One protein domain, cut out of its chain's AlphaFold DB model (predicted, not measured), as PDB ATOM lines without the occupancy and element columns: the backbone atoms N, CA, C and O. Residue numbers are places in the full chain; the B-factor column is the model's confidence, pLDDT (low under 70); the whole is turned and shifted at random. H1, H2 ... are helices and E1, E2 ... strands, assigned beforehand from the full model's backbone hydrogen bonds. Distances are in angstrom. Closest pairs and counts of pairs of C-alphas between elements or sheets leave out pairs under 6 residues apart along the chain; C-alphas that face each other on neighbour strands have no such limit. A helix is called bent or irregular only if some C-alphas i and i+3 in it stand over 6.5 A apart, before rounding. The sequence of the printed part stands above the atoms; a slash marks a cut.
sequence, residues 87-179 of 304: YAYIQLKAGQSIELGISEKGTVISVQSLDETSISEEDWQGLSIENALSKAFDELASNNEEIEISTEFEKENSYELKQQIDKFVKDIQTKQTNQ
ATOM      1  N   TYR A  87     248.381 275.567 306.113       92.75
ATOM      2  CA  TYR A  87     247.839 275.214 304.814       92.75
ATOM      3  C   TYR A  87     248.904 274.473 303.995       92.75
ATOM      4  O   TYR A  87     248.606 273.472 303.339       92.75
ATOM      5  N   ALA A  88     250.148 274.949 304.077       93.12
ATOM      6  CA  ALA A  88     251.320 274.356 303.456       93.12
ATOM      7  C   ALA A  88     252.580 274.620 304.294       93.12
ATOM      8  O   ALA A  88     252.652 275.630 304.996       93.12
ATOM      9  N   TYR A  89     253.577 273.749 304.155       94.50
ATOM     10  CA  TYR A  89     254.944 273.955 304.631       94.50
ATOM     11  C   TYR A  89     255.849 274.154 303.416       94.50
ATOM     12  O   TYR A  89     255.764 273.395 302.446       94.50
ATOM     13  N   ILE A  90     256.699 275.178 303.450       93.81
ATOM     14  CA  ILE A  90     257.693 275.447 302.406       93.81
ATOM     15  C   ILE A  90     259.076 275.279 303.020       93.81
ATOM     16  O   ILE A  90     259.417 275.987 303.963       93.81
ATOM     17  N   GLN A  91     259.865 274.360 302.473       93.56
ATOM     18  CA  GLN A  91     261.250 274.133 302.875       93.56
ATOM     19  C   GLN A  91     262.177 274.790 301.851       93.56
ATOM     20  O   GLN A  91     262.033 274.544 300.653       93.56
ATOM     21  N   LEU A  92     263.119 275.613 302.314       90.56
ATOM     22  CA  LEU A  92     264.181 276.230 301.517       90.56
ATOM     23  C   LEU A  92     265.536 275.778 302.058       90.56
ATOM     24  O   LEU A  92     265.722 275.736 303.274       90.56
ATOM     25  N   LYS A  93     266.480 275.441 301.177       88.38
ATOM     26  CA  LYS A  93     267.743 274.815 301.582       88.38
ATOM     27  C   LYS A  93     268.915 275.199 300.676       88.38
ATOM     28  O   LYS A  93     268.920 274.852 299.499       88.38
ATOM     29  N   ALA A  94     269.909 275.867 301.258       82.62
ATOM     30  CA  ALA A  94     271.233 276.143 300.688       82.62
ATOM     31  C   ALA A  94     272.203 276.469 301.835       82.62
ATOM     32  O   ALA A  94     272.028 277.486 302.506       82.62
ATOM     33  N   GLY A  95     273.169 275.591 302.113       77.62
ATOM     34  CA  GLY A  95     274.031 275.627 303.306       77.62
ATOM     35  C   GLY A  95     273.294 275.374 304.634       77.62
ATOM     36  O   GLY A  95     273.692 274.503 305.404       77.62
ATOM     37  N   GLN A  96     272.207 276.109 304.868       81.19
ATOM     38  CA  GLN A  96     271.227 275.969 305.943       81.19
ATOM     39  C   GLN A  96     269.839 275.656 305.355       81.19
ATOM     40  O   GLN A  96     269.527 276.012 304.215       81.19
ATOM     41  N   SER A  97     269.000 275.005 306.157       87.62
ATOM     42  CA  SER A  97     267.657 274.538 305.821       87.62
ATOM     43  C   SER A  97     266.605 275.221 306.706       87.62
ATOM     44  O   SER A  97     266.684 275.151 307.934       87.62
ATOM     45  N   ILE A  98     265.602 275.853 306.094       91.75
ATOM     46  CA  ILE A  98     264.530 276.606 306.765       91.75
ATOM     47  C   ILE A  98     263.172 276.067 306.313       91.75
ATOM     48  O   ILE A  98     262.912 275.976 305.116       91.75
ATOM     49  N   GLU A  99     262.286 275.763 307.257       93.88
ATOM     50  CA  GLU A  99     260.878 275.456 307.011       93.88
ATOM     51  C   GLU A  99     259.979 276.630 307.427       93.88
ATOM     52  O   GLU A  99     260.159 277.220 308.493       93.88
ATOM     53  N   LEU A 100     258.998 276.958 306.585       94.56
ATOM     54  CA  LEU A 100     257.996 278.000 306.796       94.56
ATOM     55  C   LEU A 100     256.592 277.389 306.765       94.56
ATOM     56  O   LEU A 100     256.135 276.942 305.710       94.56
ATOM     57  N   GLY A 101     255.881 277.416 307.893       94.56
ATOM     58  CA  GLY A 101     254.460 277.075 307.952       94.56
ATOM     59  C   GLY A 101     253.609 278.259 307.497       94.56
ATOM     60  O   GLY A 101     253.646 279.328 308.110       94.56
ATOM     61  N   ILE A 102     252.836 278.080 306.424       94.56
ATOM     62  CA  ILE A 102     251.995 279.112 305.801       94.56
ATOM     63  C   ILE A 102     250.523 278.856 306.133       94.56
ATOM     64  O   ILE A 102     250.025 277.752 305.933       94.56
ATOM     65  N   SER A 103     249.805 279.873 306.606       93.62
ATOM     66  CA  SER A 103     248.371 279.830 306.918       93.62
ATOM     67  C   SER A 103     247.481 279.819 305.668       93.62
ATOM     68  O   SER A 103     247.897 280.203 304.576       93.62
ATOM     69  N   GLU A 104     246.193 279.514 305.846       91.56
ATOM     70  CA  GLU A 104     245.157 279.677 304.806       91.56
ATOM     71  C   GLU A 104     244.993 281.130 304.305       91.56
ATOM     72  O   GLU A 104     244.335 281.364 303.294       91.56
ATOM     73  N   LYS A 105     245.601 282.109 304.992       91.88
ATOM     74  CA  LYS A 105     245.600 283.540 304.640       91.88
ATOM     75  C   LYS A 105     246.855 283.948 303.849       91.88
ATOM     76  O   LYS A 105     247.015 285.126 303.545       91.88
ATOM     77  N   GLY A 106     247.757 283.006 303.546       91.75
ATOM     78  CA  GLY A 106     249.028 283.276 302.862       91.75
ATOM     79  C   GLY A 106     250.087 283.954 303.741       91.75
ATOM     80  O   GLY A 106     250.992 284.603 303.212       91.75
ATOM     81  N   THR A 107     249.976 283.825 305.068       94.81
ATOM     82  CA  THR A 107     250.918 284.400 306.045       94.81
ATOM     83  C   THR A 107     251.713 283.318 306.764       94.81
ATOM     84  O   THR A 107     251.170 282.257 307.063       94.81
ATOM     85  N   VAL A 108     252.967 283.593 307.116       94.94
ATOM     86  CA  VAL A 108     253.765 282.721 307.989       94.94
ATOM     87  C   VAL A 108     253.125 282.648 309.378       94.94
ATOM     88  O   VAL A 108     252.724 283.670 309.939       94.94
ATOM     89  N   ILE A 109     253.044 281.441 309.933       93.81
ATOM     90  CA  ILE A 109     252.579 281.149 311.302       93.81
ATOM     91  C   ILE A 109     253.625 280.398 312.133       93.81
ATOM     92  O   ILE A 109     253.571 280.443 313.357       93.81
ATOM     93  N   SER A 110     254.595 279.756 311.482       92.62
ATOM     94  CA  SER A 110     255.763 279.143 312.113       92.62
ATOM     95  C   SER A 110     256.974 279.248 311.189       92.62
ATOM     96  O   SER A 110     256.840 279.248 309.963       92.62
ATOM     97  N   VAL A 111     258.162 279.321 311.784       93.00
ATOM     98  CA  VAL A 111     259.445 279.145 311.098       93.00
ATOM     99  C   VAL A 111     260.297 278.197 311.931       93.00
ATOM    100  O   VAL A 111     260.300 278.289 313.156       93.00
ATOM    101  N   GLN A 112     261.011 277.288 311.280       91.00
ATOM    102  CA  GLN A 112     261.914 276.354 311.942       91.00
ATOM    103  C   GLN A 112     263.197 276.207 311.121       91.00
ATOM    104  O   GLN A 112     263.141 276.001 309.913       91.00
ATOM    105  N   SER A 113     264.361 276.279 311.769       89.94
ATOM    106  CA  SER A 113     265.595 275.772 311.159       89.94
ATOM    107  C   SER A 113     265.615 274.253 311.310       89.94
ATOM    108  O   SER A 113     265.372 273.743 312.407       89.94
ATOM    109  N   LEU A 114     265.885 273.532 310.222       84.56
ATOM    110  CA  LEU A 114     266.050 272.072 310.253       84.56
ATOM    111  C   LEU A 114     267.501 271.667 310.592       84.56
ATOM    112  O   LEU A 114     267.757 270.510 310.917       84.56
ATOM    113  N   ASP A 115     268.422 272.637 310.577       81.56
ATOM    114  CA  ASP A 115     269.801 272.545 311.075       81.56
ATOM    115  C   ASP A 115     269.942 273.234 312.450       81.56
ATOM    116  O   ASP A 115     269.104 274.061 312.813       81.56
ATOM    117  N   GLU A 116     271.030 272.972 313.192       74.06
ATOM    118  CA  GLU A 116     271.269 273.473 314.570       74.06
ATOM    119  C   GLU A 116     271.394 275.015 314.717       74.06
ATOM    120  O   GLU A 116     271.620 275.527 315.817       74.06
ATOM    121  N   THR A 117     271.238 275.781 313.636       73.31
ATOM    122  CA  THR A 117     271.256 277.250 313.638       73.31
ATOM    123  C   THR A 117     269.961 277.831 314.220       73.31
ATOM    124  O   THR A 117     268.869 277.593 313.713       73.31
ATOM    125  N   SER A 118     270.064 278.669 315.253       75.50
ATOM    126  CA  SER A 118     268.904 279.358 315.832       75.50
ATOM    127  C   SER A 118     268.391 280.494 314.935       75.50
ATOM    128  O   SER A 118     269.108 281.474 314.725       75.50
ATOM    129  N   ILE A 119     267.137 280.407 314.487       81.12
ATOM    130  CA  ILE A 119     266.407 281.499 313.821       81.12
ATOM    131  C   ILE A 119     265.468 282.163 314.841       81.12
ATOM    132  O   ILE A 119     264.838 281.484 315.647       81.12
ATOM    133  N   SER A 120     265.372 283.493 314.804       84.50
ATOM    134  CA  SER A 120     264.428 284.271 315.620       84.50
ATOM    135  C   SER A 120     263.017 284.177 315.034       84.50
ATOM    136  O   SER A 120     262.764 284.759 313.983       84.50
ATOM    137  N   GLU A 121     262.095 283.447 315.673       83.06
ATOM    138  CA  GLU A 121     260.728 283.251 315.149       83.06
ATOM    139  C   GLU A 121     259.928 284.557 314.999       83.06
ATOM    140  O   GLU A 121     259.143 284.712 314.057       83.06
ATOM    141  N   GLU A 122     260.147 285.507 315.914       84.88
ATOM    142  CA  GLU A 122     259.420 286.782 315.992       84.88
ATOM    143  C   GLU A 122     259.597 287.638 314.724       84.88
ATOM    144  O   GLU A 122     258.687 288.369 314.340       84.88
ATOM    145  N   ASP A 123     260.725 287.491 314.021       88.75
ATOM    146  CA  ASP A 123     261.038 288.232 312.794       88.75
ATOM    147  C   ASP A 123     260.383 287.644 311.523       88.75
ATOM    148  O   ASP A 123     260.648 288.128 310.415       88.75
ATOM    149  N   TRP A 124     259.581 286.577 311.644       92.94
ATOM    150  CA  TRP A 124     258.944 285.885 310.510       92.94
ATOM    151  C   TRP A 124     257.434 285.715 310.648       92.94
ATOM    152  O   TRP A 124     256.728 285.806 309.642       92.94
ATOM    153  N   GLN A 125     256.924 285.452 311.855       92.56
ATOM    154  CA  GLN A 125     255.491 285.235 312.061       92.56
ATOM    155  C   GLN A 125     254.673 286.461 311.600       92.56
ATOM    156  O   GLN A 125     255.003 287.610 311.885       92.56
ATOM    157  N   GLY A 126     253.598 286.220 310.848       92.38
ATOM    158  CA  GLY A 126     252.746 287.264 310.272       92.38
ATOM    159  C   GLY A 126     253.233 287.879 308.951       92.38
ATOM    160  O   GLY A 126     252.455 288.601 308.325       92.38
ATOM    161  N   LEU A 127     254.451 287.583 308.471       95.25
ATOM    162  CA  LEU A 127     254.873 287.984 307.121       95.25
ATOM    163  C   LEU A 127     253.984 287.335 306.050       95.25
ATOM    164  O   LEU A 127     253.565 286.187 306.195       95.25
ATOM    165  N   SER A 128     253.739 288.033 304.938       94.69
ATOM    166  CA  SER A 128     253.192 287.400 303.732       94.69
ATOM    167  C   SER A 128     254.200 286.407 303.148       94.69
ATOM    168  O   SER A 128     255.411 286.599 303.273       94.69
ATOM    169  N   ILE A 129     253.709 285.379 302.454       92.94
ATOM    170  CA  ILE A 129     254.553 284.407 301.743       92.94
ATOM    171  C   ILE A 129     255.583 285.076 300.813       92.94
ATOM    172  O   ILE A 129     256.739 284.671 300.799       92.94
ATOM    173  N   GLU A 130     255.203 286.128 300.085       92.25
ATOM    174  CA  GLU A 130     256.100 286.880 299.193       92.25
ATOM    175  C   GLU A 130     257.284 287.503 299.951       92.25
ATOM    176  O   GLU A 130     258.440 287.346 299.549       92.25
ATOM    177  N   ASN A 131     257.011 288.140 301.095       94.44
ATOM    178  CA  ASN A 131     258.038 288.746 301.941       94.44
ATOM    179  C   ASN A 131     258.904 287.676 302.618       94.44
ATOM    180  O   ASN A 131     260.119 287.837 302.702       94.44
ATOM    181  N   ALA A 132     258.297 286.579 303.077       93.31
ATOM    182  CA  ALA A 132     258.999 285.489 303.745       93.31
ATOM    183  C   ALA A 132     259.930 284.724 302.791       93.31
ATOM    184  O   ALA A 132     261.088 284.504 303.127       93.31
ATOM    185  N   LEU A 133     259.475 284.382 301.581       91.12
ATOM    186  CA  LEU A 133     260.323 283.731 300.576       91.12
ATOM    187  C   LEU A 133     261.424 284.667 300.064       91.12
ATOM    188  O   LEU A 133     262.540 284.210 299.834       91.12
ATOM    189  N   SER A 134     261.149 285.971 299.946       90.38
ATOM    190  CA  SER A 134     262.182 286.962 299.609       90.38
ATOM    191  C   SER A 134     263.244 287.066 300.707       90.38
ATOM    192  O   SER A 134     264.431 287.003 300.403       90.38
ATOM    193  N   LYS A 135     262.830 287.135 301.981       90.69
ATOM    194  CA  LYS A 135     263.728 287.154 303.147       90.69
ATOM    195  C   LYS A 135     264.563 285.872 303.246       90.69
ATOM    196  O   LYS A 135     265.776 285.956 303.389       90.69
ATOM    197  N   ALA A 136     263.941 284.700 303.108       88.50
ATOM    198  CA  ALA A 136     264.644 283.416 303.114       88.50
ATOM    199  C   ALA A 136     265.632 283.291 301.951       88.50
ATOM    200  O   ALA A 136     266.740 282.806 302.152       88.50
ATOM    201  N   PHE A 137     265.276 283.774 300.756       86.25
ATOM    202  CA  PHE A 137     266.220 283.847 299.647       86.25
ATOM    203  C   PHE A 137     267.393 284.780 299.964       86.25
ATOM    204  O   PHE A 137     268.535 284.383 299.781       86.25
ATOM    205  N   ASP A 138     267.135 286.002 300.434       86.50
ATOM    206  CA  ASP A 138     268.190 286.997 300.660       86.50
ATOM    207  C   ASP A 138     269.108 286.621 301.851       86.50
ATOM    208  O   ASP A 138     270.285 286.976 301.835       86.50
ATOM    209  N   GLU A 139     268.626 285.850 302.839       83.94
ATOM    210  CA  GLU A 139     269.464 285.249 303.893       83.94
ATOM    211  C   GLU A 139     270.292 284.054 303.368       83.94
ATOM    212  O   GLU A 139     271.518 284.040 303.525       83.94
ATOM    213  N   LEU A 140     269.663 283.076 302.700       80.19
ATOM    214  CA  LEU A 140     270.322 281.844 302.228       80.19
ATOM    215  C   LEU A 140     271.266 282.064 301.028       80.19
ATOM    216  O   LEU A 140     272.296 281.400 300.919       80.19
ATOM    217  N   ALA A 141     270.971 283.016 300.136       72.44
ATOM    218  CA  ALA A 141     271.769 283.282 298.933       72.44
ATOM    219  C   ALA A 141     273.159 283.892 299.221       72.44
ATOM    220  O   ALA A 141     273.951 284.068 298.294       72.44
ATOM    221  N   SER A 142     273.481 284.172 300.491       67.25
ATOM    222  CA  SER A 142     274.761 284.728 300.962       67.25
ATOM    223  C   SER A 142     276.012 284.002 300.431       67.25
ATOM    224  O   SER A 142     277.067 284.624 300.304       67.25
ATOM    225  N   ASN A 143     275.900 282.713 300.085       63.38
ATOM    226  CA  ASN A 143     277.009 281.878 299.603       63.38
ATOM    227  C   ASN A 143     277.043 281.659 298.071       63.38
ATOM    228  O   ASN A 143     277.966 281.013 297.580       63.38
ATOM    229  N   ASN A 144     276.069 282.174 297.305       64.38
ATOM    230  CA  ASN A 144     275.791 281.786 295.903       64.38
ATOM    231  C   ASN A 144     275.499 280.279 295.698       64.38
ATOM    232  O   ASN A 144     275.700 279.745 294.608       64.38
ATOM    233  N   GLU A 145     275.035 279.583 296.737       71.56
ATOM    234  CA  GLU A 145     274.598 278.185 296.644       71.56
ATOM    235  C   GLU A 145     273.221 278.065 295.960       71.56
ATOM    236  O   GLU A 145     272.404 278.988 295.990       71.56
ATOM    237  N   GLU A 146     272.954 276.919 295.327       81.50
ATOM    238  CA  GLU A 146     271.669 276.653 294.674       81.50
ATOM    239  C   GLU A 146     270.599 276.328 295.729       81.50
ATOM    240  O   GLU A 146     270.705 275.324 296.433       81.50
ATOM    241  N   ILE A 147     269.568 277.172 295.845       86.00
ATOM    242  CA  ILE A 147     268.483 276.983 296.817       86.00
ATOM    243  C   ILE A 147     267.496 275.935 296.296       86.00
ATOM    244  O   ILE A 147     266.734 276.173 295.356       86.00
ATOM    245  N   GLU A 148     267.489 274.775 296.948       87.88
ATOM    246  CA  GLU A 148     266.450 273.759 296.809       87.88
ATOM    247  C   GLU A 148     265.181 274.256 297.520       87.88
ATOM    248  O   GLU A 148     265.228 274.619 298.698       87.88
ATOM    249  N   ILE A 149     264.042 274.290 296.815       90.69
ATOM    250  CA  ILE A 149     262.742 274.685 297.384       90.69
ATOM    251  C   ILE A 149     261.739 273.545 297.211       90.69
ATOM    252  O   ILE A 149     261.421 273.155 296.086       90.69
ATOM    253  N   SER A 150     261.213 273.048 298.330       90.31
ATOM    254  CA  SER A 150     260.147 272.042 298.397       90.31
ATOM    255  C   SER A 150     258.883 272.620 299.033       90.31
ATOM    256  O   SER A 150     258.928 273.590 299.788       90.31
ATOM    257  N   THR A 151     257.720 272.048 298.720       92.38
ATOM    258  CA  THR A 151     256.431 272.493 299.273       92.38
ATOM    259  C   THR A 151     255.496 271.309 299.478       92.38
ATOM    260  O   THR A 151     255.178 270.593 298.526       92.38
ATOM    261  N   GLU A 152     255.016 271.141 300.707       91.62
ATOM    262  CA  GLU A 152     253.999 270.159 301.082       91.62
ATOM    263  C   GLU A 152     252.703 270.877 301.481       91.62
ATOM    264  O   GLU A 152     252.735 271.906 302.151       91.62
ATOM    265  N   PHE A 153     251.552 270.360 301.044       91.62
ATOM    266  CA  PHE A 153     250.239 270.960 301.292       91.62
ATOM    267  C   PHE A 153     249.453 270.082 302.268       91.62
ATOM    268  O   PHE A 153     249.070 268.968 301.916       91.62
ATOM    269  N   GLU A 154     249.166 270.592 303.468       86.31
ATOM    270  CA  GLU A 154     248.378 269.878 304.486       86.31
ATOM    271  C   GLU A 154     246.877 269.857 304.125       86.31
ATOM    272  O   GLU A 154     246.124 268.991 304.572       86.31
ATOM    273  N   LYS A 155     246.422 270.804 303.287       80.00
ATOM    274  CA  LYS A 155     245.010 270.987 302.913       80.00
ATOM    275  C   LYS A 155     244.847 271.177 301.400       80.00
ATOM    276  O   LYS A 155     245.390 272.106 300.807       80.00
ATOM    277  N   GLU A 156     244.001 270.372 300.759       75.69
ATOM    278  CA  GLU A 156     243.722 270.489 299.311       75.69
ATOM    279  C   GLU A 156     242.807 271.684 298.950       75.69
ATOM    280  O   GLU A 156     242.619 272.009 297.779       75.69
ATOM    281  N   ASN A 157     242.245 272.365 299.954       75.19
ATOM    282  CA  ASN A 157     241.011 273.149 299.822       75.19
ATOM    283  C   ASN A 157     241.145 274.537 299.157       75.19
ATOM    284  O   ASN A 157     240.119 275.134 298.836       75.19
ATOM    285  N   SER A 158     242.356 275.079 298.971       80.31
ATOM    286  CA  SER A 158     242.570 276.455 298.481       80.31
ATOM    287  C   SER A 158     243.396 276.495 297.193       80.31
ATOM    288  O   SER A 158     244.608 276.711 297.195       80.31
ATOM    289  N   TYR A 159     242.716 276.293 296.062       86.00
ATOM    290  CA  TYR A 159     243.337 276.300 294.733       86.00
ATOM    291  C   TYR A 159     244.024 277.638 294.396       86.00
ATOM    292  O   TYR A 159     245.104 277.643 293.809       86.00
ATOM    293  N   GLU A 160     243.432 278.765 294.804       88.44
ATOM    294  CA  GLU A 160     243.992 280.102 294.572       88.44
ATOM    295  C   GLU A 160     245.272 280.338 295.380       88.44
ATOM    296  O   GLU A 160     246.276 280.770 294.814       88.44
ATOM    297  N   LEU A 161     245.276 279.997 296.677       88.75
ATOM    298  CA  LEU A 161     246.485 280.101 297.496       88.75
ATOM    299  C   LEU A 161     247.572 279.172 296.953       88.75
ATOM    300  O   LEU A 161     248.701 279.615 296.773       88.75
ATOM    301  N   LYS A 162     247.234 277.929 296.587       91.12
ATOM    302  CA  LYS A 162     248.185 277.021 295.937       91.12
ATOM    303  C   LYS A 162     248.808 277.623 294.674       91.12
ATOM    304  O   LYS A 162     250.026 277.572 294.543       91.12
ATOM    305  N   GLN A 163     248.023 278.241 293.785       91.44
ATOM    306  CA  GLN A 163     248.581 278.940 292.619       91.44
ATOM    307  C   GLN A 163     249.522 280.093 293.006       91.44
ATOM    308  O   GLN A 163     250.509 280.320 292.308       91.44
ATOM    309  N   GLN A 164     249.247 280.811 294.099       90.25
ATOM    310  CA  GLN A 164     250.138 281.861 294.604       90.25
ATOM    311  C   GLN A 164     251.458 281.273 295.125       90.25
ATOM    312  O   GLN A 164     252.516 281.756 294.726       90.25
ATOM    313  N   ILE A 165     251.424 280.195 295.924       90.12
ATOM    314  CA  ILE A 165     252.639 279.488 296.378       90.12
ATOM    315  C   ILE A 165     253.442 278.981 295.168       90.12
ATOM    316  O   ILE A 165     254.611 279.333 295.003       90.12
ATOM    317  N   ASP A 166     252.786 278.247 294.263       91.56
ATOM    318  CA  ASP A 166     253.374 277.707 293.031       91.56
ATOM    319  C   ASP A 166     253.942 278.802 292.104       91.56
ATOM    320  O   ASP A 166     254.765 278.489 291.237       91.56
ATOM    321  N   LYS A 167     253.482 280.058 292.218       92.19
ATOM    322  CA  LYS A 167     254.017 281.216 291.488       92.19
ATOM    323  C   LYS A 167     255.239 281.793 292.198       92.19
ATOM    324  O   LYS A 167     256.289 281.876 291.571       92.19
ATOM    325  N   PHE A 168     255.133 282.155 293.478       90.62
ATOM    326  CA  PHE A 168     256.236 282.801 294.200       90.62
ATOM    327  C   PHE A 168     257.491 281.916 294.260       90.62
ATOM    328  O   PHE A 168     258.594 282.419 294.067       90.62
ATOM    329  N   VAL A 169     257.338 280.594 294.403       89.06
ATOM    330  CA  VAL A 169     258.466 279.646 294.322       89.06
ATOM    331  C   VAL A 169     259.178 279.720 292.959       89.06
ATOM    332  O   VAL A 169     260.407 279.728 292.908       89.06
ATOM    333  N   LYS A 170     258.438 279.857 291.849       88.94
ATOM    334  CA  LYS A 170     259.014 279.996 290.496       88.94
ATOM    335  C   LYS A 170     259.626 281.375 290.248       88.94
ATOM    336  O   LYS A 170     260.661 281.473 289.588       88.94
ATOM    337  N   ASP A 171     259.021 282.433 290.779       88.00
ATOM    338  CA  ASP A 171     259.567 283.791 290.696       88.00
ATOM    339  C   ASP A 171     260.933 283.867 291.421       88.00
ATOM    340  O   ASP A 171     261.878 284.474 290.914       88.00
ATOM    341  N   ILE A 172     261.094 283.153 292.544       84.94
ATOM    342  CA  ILE A 172     262.381 283.005 293.245       84.94
ATOM    343  C   ILE A 172     263.377 282.131 292.456       84.94
ATOM    344  O   ILE A 172     264.508 282.557 292.227       84.94
ATOM    345  N   GLN A 173     262.972 280.957 291.957       83.50
ATOM    346  CA  GLN A 173     263.847 280.087 291.143       83.50
ATOM    347  C   GLN A 173     264.351 280.780 289.858       83.50
ATOM    348  O   GLN A 173     265.483 280.568 289.416       83.50
ATOM    349  N   THR A 174     263.543 281.662 289.263       83.69
ATOM    350  CA  THR A 174     263.963 282.463 288.101       83.69
ATOM    351  C   THR A 174     264.856 283.647 288.490       83.69
ATOM    352  O   THR A 174     265.831 283.897 287.778       83.69
ATOM    353  N   LYS A 175     264.631 284.318 289.637       80.88
ATOM    354  CA  LYS A 175     265.586 285.292 290.227       80.88
ATOM    355  C   LYS A 175     266.976 284.657 290.386       80.88
ATOM    356  O   LYS A 175     267.958 285.210 289.898       80.88
ATOM    357  N   GLN A 176     267.029 283.463 290.977       75.25
ATOM    358  CA  GLN A 176     268.242 282.664 291.182       75.25
ATOM    359  C   GLN A 176     268.967 282.340 289.870       75.25
ATOM    360  O   GLN A 176     270.159 282.607 289.739       75.25
ATOM    361  N   THR A 177     268.231 281.837 288.871       71.12
ATOM    362  CA  THR A 177     268.785 281.499 287.548       71.12
ATOM    363  C   THR A 177     269.491 282.704 286.914       71.12
ATOM    364  O   THR A 177     270.622 282.580 286.446       71.12
ATOM    365  N   ASN A 178     268.857 283.883 286.958       67.56
ATOM    366  CA  ASN A 178     269.417 285.123 286.410       67.56
ATOM    367  C   ASN A 178     270.657 285.615 287.187       67.56
ATOM    368  O   ASN A 178     271.582 286.185 286.598       67.56
ATOM    369  N   GLN A 179     270.693 285.399 288.505       61.12
ATOM    370  CA  GLN A 179     271.815 285.780 289.364       61.12
ATOM    371  C   GLN A 179     273.068 284.941 289.060       61.12
ATOM    372  O   GLN A 179     274.147 285.513 288.882       61.12
TER     373      GLN A 179
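Overview. This is residues 87 to 179 of the 304 residues of the protein "RsgI N-terminal anti-sigma domain-containing protein" of Lysinibacillus telephonicus (UniProt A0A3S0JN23). A twisted four-stranded antiparallel sheet makes one layer, and two helices, H1 and H2, lie side by side over one of its faces as the second layer, both running along the strands; no named helix covers the opposite face. A long loop, residues 114 to 128, leads from the edge strand E3 to H1. The printed part has 93 residues, with two named helices and four named strands in the chain order E1, E2, E3, H1, E4, H2, and the sheet order is E3, E2, E1, E4. The class is mixed, helices and strands. The whole is compact, with a radius of gyration of the C-alphas of 12.5 A and spans of 37 by 30 by 18 A.

Arrangement. Start at the inner strands, E1, residues 87 to 94, and E2, residues 96 to 103, a hairpin with N 92 and O 98 at 2.8 A, within hydrogen-bond range. E3, residues 108 to 113, is an edge strand antiparallel to E2, with N 101 and O 110 at 2.9 A; E2 and E3 are a hairpin too, and E1, E2 and E3 form a meander, each strand the antiparallel neighbour of the one before. On the other side of E1 look for E4, residues 148 to 153, antiparallel to it at 167 degrees, with N 91 and O 150 at 2.9 A. E3 and E4 are apart. The sheet is twisted, its C-alphas lying up to 4.4 A off the best plane. H1, residues 129 to 143, is on the sheet over E2 and E1 at a height of 9.4 A; its closest C-alphas to E1 are those of Leu 140 and Ala 94, 6.0 A apart. H2, residues 159 to 179, is on the same face over E1 and E4 at a height of 10.5 A; its closest C-alphas to E4 are those of Val 169 and Ile 149, 7.2 A apart. H2 touches H1 with residues 165 to 172 alone, closest at the C-alphas of Phe 168 and Glu 130, 6.4 A, at a shallow tilt of 26 degrees, the same way. Of the O i to N i+4 pairs, 9 of 11 in H1 and 16 of 17 in H2 are within hydrogen-bond range.

Along the chain. Find C-alpha 87 at (247.839, 275.214, 304.814); from there E1 runs 23.8 A, and E2 then runs 23.2 A. E3 is 14.1 A long and E4 17.1 A. H1 begins at C-alpha 129, (254.553, 284.407, 301.743), and is 22.7 A long; it is irregular, with C-alphas 140 and 143 7.2 A apart. H2 runs 30.5 A to C-alpha 179 at (271.815, 285.780, 289.364).

Size, cuts and confidence. The C-alphas farthest apart, those of Asn 143 and Asn 157, are 37.0 A from each other. The printed part has no cut. The link from E3 to H1 is long, 15 residues; the other links are tight. Mean pLDDT of the printed part is 86.4; look for values under 70 at residues 142 to 144 and 178 to 179.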